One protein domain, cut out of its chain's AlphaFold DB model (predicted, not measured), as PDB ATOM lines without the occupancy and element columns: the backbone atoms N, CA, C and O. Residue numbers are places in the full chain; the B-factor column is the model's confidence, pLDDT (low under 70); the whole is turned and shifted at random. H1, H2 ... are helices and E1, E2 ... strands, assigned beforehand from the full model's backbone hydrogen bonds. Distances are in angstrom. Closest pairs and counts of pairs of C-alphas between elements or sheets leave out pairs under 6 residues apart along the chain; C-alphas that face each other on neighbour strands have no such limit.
ATOM      1  N   ALA A   3       5.870  34.351 -63.545       72.94
ATOM      2  CA  ALA A   3       5.866  33.865 -64.931       72.94
ATOM      3  C   ALA A   3       6.545  34.821 -65.938       72.94
ATOM      4  O   ALA A   3       6.824  34.422 -67.059       72.94
ATOM      5  N   ARG A   4       6.815  36.077 -65.547       78.50
ATOM      6  CA  ARG A   4       7.487  37.085 -66.383       78.50
ATOM      7  C   ARG A   4       8.995  37.196 -66.114       78.50
ATOM      8  O   ARG A   4       9.618  38.101 -66.650       78.50
ATOM      9  N   GLY A   5       9.562  36.360 -65.238       81.69
ATOM     10  CA  GLY A   5      10.975  36.449 -64.839       81.69
ATOM     11  C   GLY A   5      11.311  37.633 -63.920       81.69
ATOM     12  O   GLY A   5      12.475  37.918 -63.681       81.69
ATOM     13  N   GLY A   6      10.311  38.339 -63.380       84.06
ATOM     14  CA  GLY A   6      10.541  39.486 -62.496       84.06
ATOM     15  C   GLY A   6      10.954  39.082 -61.075       84.06
ATOM     16  O   GLY A   6      10.376  38.159 -60.493       84.06
ATOM     17  N   THR A   7      11.899  39.819 -60.483       86.00
ATOM     18  CA  THR A   7      12.235  39.713 -59.053       86.00
ATOM     19  C   THR A   7      11.264  40.557 -58.225       86.00
ATOM     20  O   THR A   7      11.055  41.730 -58.517       86.00
ATOM     21  N   VAL A   8      10.672  39.961 -57.187       87.69
ATOM     22  CA  VAL A   8       9.734  40.633 -56.273       87.69
ATOM     23  C   VAL A   8      10.317  40.611 -54.867       87.69
ATOM     24  O   VAL A   8      10.678  39.543 -54.373       87.69
ATOM     25  N   ILE A   9      10.382  41.780 -54.228       89.56
ATOM     26  CA  ILE A   9      10.809  41.941 -52.835       89.56
ATOM     27  C   ILE A   9       9.577  42.315 -52.011       89.56
ATOM     28  O   ILE A   9       8.892  43.282 -52.333       89.56
ATOM     29  N   ILE A  10       9.291  41.535 -50.967       88.88
ATOM     30  CA  ILE A  10       8.193  41.775 -50.023       88.88
ATOM     31  C   ILE A  10       8.817  42.028 -48.653       88.88
ATOM     32  O   ILE A  10       9.570  41.186 -48.162       88.88
ATOM     33  N   VAL A  11       8.496  43.166 -48.039       91.62
ATOM     34  CA  VAL A  11       8.896  43.494 -46.665       91.62
ATOM     35  C   VAL A  11       7.664  43.353 -45.783       91.62
ATOM     36  O   VAL A  11       6.698  44.090 -45.945       91.62
ATOM     37  N   ALA A  12       7.678  42.380 -44.876       89.75
ATOM     38  CA  ALA A  12       6.558  42.121 -43.982       89.75
ATOM     39  C   ALA A  12       7.045  41.606 -42.628       89.75
ATOM     40  O   ALA A  12       8.023  40.866 -42.545       89.75
ATOM     41  N   HIS A  13       6.315  41.964 -41.575       90.44
ATOM     42  CA  HIS A  13       6.549  41.480 -40.213       90.44
ATOM     43  C   HIS A  13       5.670  40.263 -39.861       90.44
ATOM     44  O   HIS A  13       5.937  39.568 -38.884       90.44
ATOM     45  N   ARG A  14       4.622  39.981 -40.653       84.88
ATOM     46  CA  ARG A  14       3.693  38.861 -40.432       84.88
ATOM     47  C   ARG A  14       4.116  37.632 -41.245       84.88
ATOM     48  O   ARG A  14       4.199  37.732 -42.470       84.88
ATOM     49  N   PRO A  15       4.274  36.445 -40.628       81.19
ATOM     50  CA  PRO A  15       4.599  35.217 -41.358       81.19
ATOM     51  C   PRO A  15       3.575  34.839 -42.438       81.19
ATOM     52  O   PRO A  15       3.954  34.301 -43.475       81.19
ATOM     53  N   SER A  16       2.290  35.154 -42.233       85.94
ATOM     54  CA  SER A  16       1.227  34.894 -43.215       85.94
ATOM     55  C   SER A  16       1.461  35.623 -44.543       85.94
ATOM     56  O   SER A  16       1.236  35.046 -45.603       85.94
ATOM     57  N   ALA A  17       2.001  36.844 -44.506       86.25
ATOM     58  CA  ALA A  17       2.322  37.624 -45.702       86.25
ATOM     59  C   ALA A  17       3.514  37.048 -46.493       86.25
ATOM     60  O   ALA A  17       3.669  37.312 -47.682       86.25
ATOM     61  N   LEU A  18       4.345  36.218 -45.852       87.56
ATOM     62  CA  LEU A  18       5.476  35.537 -46.483       87.56
ATOM     63  C   LEU A  18       5.090  34.167 -47.063       87.56
ATOM     64  O   LEU A  18       5.923  33.513 -47.688       87.56
ATOM     65  N   ALA A  19       3.838  33.715 -46.921       86.56
ATOM     66  CA  ALA A  19       3.414  32.384 -47.362       86.56
ATOM     67  C   ALA A  19       3.731  32.113 -48.845       86.56
ATOM     68  O   ALA A  19       4.153  31.011 -49.198       86.56
ATOM     69  N   ALA A  20       3.624  33.130 -49.704       87.44
ATOM     70  CA  ALA A  20       3.861  33.000 -51.136       87.44
ATOM     71  C   ALA A  20       5.347  33.055 -51.551       87.44
ATOM     72  O   ALA A  20       5.648  32.760 -52.711       87.44
ATOM     73  N   VAL A  21       6.297  33.428 -50.677       90.56
ATOM     74  CA  VAL A  21       7.717  33.599 -51.065       90.56
ATOM     75  C   VAL A  21       8.493  32.277 -51.115       90.56
ATOM     76  O   VAL A  21       8.126  31.296 -50.465       90.56
ATOM     77  N   ASN A  22       9.573  32.247 -51.905       90.25
ATOM     78  CA  ASN A  22      10.490  31.100 -51.991       90.25
ATOM     79  C   ASN A  22      11.704  31.250 -51.062       90.25
ATOM     80  O   ASN A  22      12.169  30.267 -50.493       90.25
ATOM     81  N   ARG A  23      12.219  32.476 -50.920       91.50
ATOM     82  CA  ARG A  23      13.380  32.809 -50.087       91.50
ATOM     83  C   ARG A  23      13.027  33.927 -49.118       91.50
ATOM     84  O   ARG A  23      12.211  34.782 -49.453       91.50
ATOM     85  N   VAL A  24      13.659  33.918 -47.951       92.94
ATOM     86  CA  VAL A  24      13.487  34.927 -46.900       92.94
ATOM     87  C   VAL A  24      14.856  35.431 -46.461       92.94
ATOM     88  O   VAL A  24      15.779  34.644 -46.265       92.94
ATOM     89  N   LEU A  25      14.961  36.749 -46.298       93.50
ATOM     90  CA  LEU A  25      16.036  37.426 -45.581       93.50
ATOM     91  C   LEU A  25      15.455  37.916 -44.256       93.50
ATOM     92  O   LEU A  25      14.493  38.681 -44.263       93.50
ATOM     93  N   PHE A  26      16.025  37.488 -43.135       90.62
ATOM     94  CA  PHE A  26      15.653  37.998 -41.820       90.62
ATOM     95  C   PHE A  26      16.726  38.958 -41.313       90.62
ATOM     96  O   PHE A  26      17.919  38.632 -41.299       90.62
ATOM     97  N   MET A  27      16.286  40.140 -40.890       90.44
ATOM     98  CA  MET A  27      17.136  41.183 -40.337       90.44
ATOM     99  C   MET A  27      16.702  41.515 -38.912       90.44
ATOM    100  O   MET A  27      15.511  41.601 -38.630       90.44
ATOM    101  N   ALA A  28      17.680  41.736 -38.039       86.50
ATOM    102  CA  ALA A  28      17.487  42.272 -36.697       86.50
ATOM    103  C   ALA A  28      18.651  43.215 -36.378       86.50
ATOM    104  O   ALA A  28      19.790  42.932 -36.759       86.50
ATOM    105  N   ASP A  29      18.369  44.335 -35.712       90.88
ATOM    106  CA  ASP A  29      19.369  45.348 -35.332       90.88
ATOM    107  C   ASP A  29      20.171  45.896 -36.528       90.88
ATOM    108  O   ASP A  29      21.386  46.084 -36.462       90.88
ATOM    109  N   GLY A  30      19.510  46.064 -37.678       91.69
ATOM    110  CA  GLY A  30      20.158  46.510 -38.916       91.69
ATOM    111  C   GLY A  30      21.119  45.488 -39.538       91.69
ATOM    112  O   GLY A  30      21.810  45.810 -40.501       91.69
ATOM    113  N   ARG A  31      21.175  44.252 -39.024       91.00
ATOM    114  CA  ARG A  31      22.059  43.187 -39.515       91.00
ATOM    115  C   ARG A  31      21.266  42.009 -40.054       91.00
ATOM    116  O   ARG A  31      20.233  41.627 -39.507       91.00
ATOM    117  N   VAL A  32      21.791  41.383 -41.103       90.62
ATOM    118  CA  VAL A  32      21.266  40.115 -41.617       90.62
ATOM    119  C   VAL A  32      21.567  39.008 -40.611       90.62
ATOM    120  O   VAL A  32      22.720  38.793 -40.243       90.62
ATOM    121  N   ARG A  33      20.526  38.301 -40.173       90.56
ATOM    122  CA  ARG A  33      20.629  37.176 -39.233       90.56
ATOM    123  C   ARG A  33      20.463  35.825 -39.927       90.56
ATOM    124  O   ARG A  33      21.098  34.862 -39.514       90.56
ATOM    125  N   ALA A  34      19.644  35.757 -40.978       90.38
ATOM    126  CA  ALA A  34      19.436  34.546 -41.768       90.38
ATOM    127  C   ALA A  34      19.045  34.881 -43.212       90.38
ATOM    128  O   ALA A  34      18.356  35.872 -43.463       90.38
ATOM    129  N   PHE A  35      19.452  34.032 -44.151       92.69
ATOM    130  CA  PHE A  35      19.022  34.078 -45.545       92.69
ATOM    131  C   PHE A  35      18.928  32.658 -46.093       92.69
ATOM    132  O   PHE A  35      19.872  31.887 -45.944       92.69
ATOM    133  N   GLY A  36      17.815  32.314 -46.732       92.12
ATOM    134  CA  GLY A  36      17.636  30.967 -47.267       92.12
ATOM    135  C   GLY A  36      16.220  30.682 -47.752       92.12
ATOM    136  O   GLY A  36      15.417  31.613 -47.900       92.12
ATOM    137  N   PRO A  37      15.905  29.404 -48.030       93.75
ATOM    138  CA  PRO A  37      14.543  28.951 -48.279       93.75
ATOM    139  C   PRO A  37      13.610  29.365 -47.141       93.75
ATOM    140  O   PRO A  37      13.980  29.321 -45.966       93.75
ATOM    141  N   LYS A  38      12.386  29.770 -47.493       90.06
ATOM    142  CA  LYS A  38      11.386  30.240 -46.524       90.06
ATOM    143  C   LYS A  38      11.207  29.258 -45.364       90.06
ATOM    144  O   LYS A  38      11.220  29.679 -44.212       90.06
ATOM    145  N   ASP A  39      11.050  27.973 -45.665       89.19
ATOM    146  CA  ASP A  39      10.724  26.961 -44.659       89.19
ATOM    147  C   ASP A  39      11.872  26.733 -43.668       89.19
ATOM    148  O   ASP A  39      11.622  26.602 -42.471       89.19
ATOM    149  N   GLU A  40      13.127  26.792 -44.124       89.31
ATOM    150  CA  GLU A  40      14.313  26.683 -43.264       89.31
ATOM    151  C   GLU A  40      14.437  27.886 -42.322       89.31
ATOM    152  O   GLU A  40      14.580  27.726 -41.107       89.31
ATOM    153  N   VAL A  41      14.316  29.103 -42.867       88.94
ATOM    154  CA  VAL A  41      14.445  30.341 -42.085       88.94
ATOM    155  C   VAL A  41      13.303  30.470 -41.076       88.94
ATOM    156  O   VAL A  41      13.545  30.758 -39.906       88.94
ATOM    157  N   LEU A  42      12.056  30.220 -41.489       86.69
ATOM    158  CA  LEU A  42      10.905  30.306 -40.586       86.69
ATOM    159  C   LEU A  42      10.924  29.207 -39.517       86.69
ATOM    160  O   LEU A  42      10.512  29.467 -38.388       86.69
ATOM    161  N   SER A  43      11.406  28.002 -39.829       85.56
ATOM    162  CA  SER A  43      11.535  26.929 -38.832       85.56
ATOM    163  C   SER A  43      12.580  27.259 -37.768       85.56
ATOM    164  O   SER A  43      12.334  27.030 -36.584       85.56
ATOM    165  N   ALA A  44      13.707  27.867 -38.158       79.88
ATOM    166  CA  ALA A  44      14.726  28.330 -37.217       79.88
ATOM    167  C   ALA A  44      14.194  29.406 -36.250       79.88
ATOM    168  O   ALA A  44      14.579  29.423 -35.085       79.88
ATOM    169  N   LEU A  45      13.276  30.265 -36.711       77.56
ATOM    170  CA  LEU A  45      12.662  31.328 -35.904       77.56
ATOM    171  C   LEU A  45      11.547  30.833 -34.967       77.56
ATOM    172  O   LEU A  45      11.281  31.467 -33.951       77.56
ATOM    173  N   LYS A  46      10.886  29.713 -35.291       73.88
ATOM    174  CA  LYS A  46       9.820  29.123 -34.458       73.88
ATOM    175  C   LYS A  46      10.347  28.366 -33.238       73.88
ATOM    176  O   LYS A  46       9.561  28.033 -32.354       73.88
ATOM    177  N   ARG A  47      11.643  28.045 -33.188       65.19
ATOM    178  CA  ARG A  47      12.226  27.309 -32.062       65.19
ATOM    179  C   ARG A  47      12.343  28.258 -30.856       65.19
ATOM    180  O   ARG A  47      13.048  29.259 -30.971       65.19
TER     181      ARG A  47
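Overview. This is residues 3 to 47 of the 89 residues of the protein "Type I secretion system ATP-binding protein PrsD" of Methylobacterium dankookense (UniProt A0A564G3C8). A two-stranded hairpin, E1 and E2, has the helix H2 folded back over one of its faces, while a long arm with no named element, residues 3 to 14, passes on the E1 side and leads into the short helix H1. The first residues of that arm, near Arg 4, make one end of the longest axis, and Arg 47, the residue after H2, makes the other. The printed part has 45 residues, with two named helices and two named strands in the order H1, E1, E2, H2; the sheet has the order E1 - E2 and is antiparallel, and the class is mixed, helices and strands. The whole is only just compact, close to loose, with a radius of gyration of the C-alphas of 11.2 A, and its elongated outline spans 35 by 21 by 17 A.

Along the chain. The printed part begins at Ala 3, with its C-alpha at (5.866, 33.865, -64.931), and residues 3 to 14 hold no named element. H1 follows, residues 15 to 18, 5.2 A from first to last C-alpha. E1, residues 23 to 28, measures 16.9 A and begins with C-alpha 23 at (13.380, 32.809, -50.087). E2, residues 31 to 37, is the longest strand by residues and measures 18.3 A. H2, residues 38 to 46, measures 12.2 A and ends with C-alpha 46 at (9.820, 29.123, -34.458).

Arrangement. E1 and E2 form a hairpin of antiparallel neighbours, with 161 degrees between their directions. The C-alphas of Arg 23 and Pro 37 face each other at 4.4 A. N 26 and O 34 are within hydrogen-bond range at 2.9 A, and so are N 31 and O 28 at 3.0 A. The closest C-alphas of E1 and H2 are those of Arg 23 and Lys 38, 4.8 A apart. The closest C-alphas of E2 and H2 are those of Ala 34 and Val 41, 6.5 A apart. H1 and H2 are close but not clearly touching; their closest C-alphas, those of Leu 18 and Lys 38, are 7.9 A apart. H1 and E2 are apart. In H2 every O i to N i+4 pair is within hydrogen-bond range; H1 is too short for such a pair, and its one O i to N i+3 pair is within range.

Size, cuts and confidence. The two C-alphas farthest apart are those of Arg 4 and Arg 47, at 36.0 A. The C-alphas of residues 3 to 14 lie 8 to 21 A from the mean of the C-alphas. The links H1 to E1, E1 to E2 and E2 to H2 are tight, and the printed part has no cut. The mean pLDDT of the printed part is 87.0, and residue 47 is under 70.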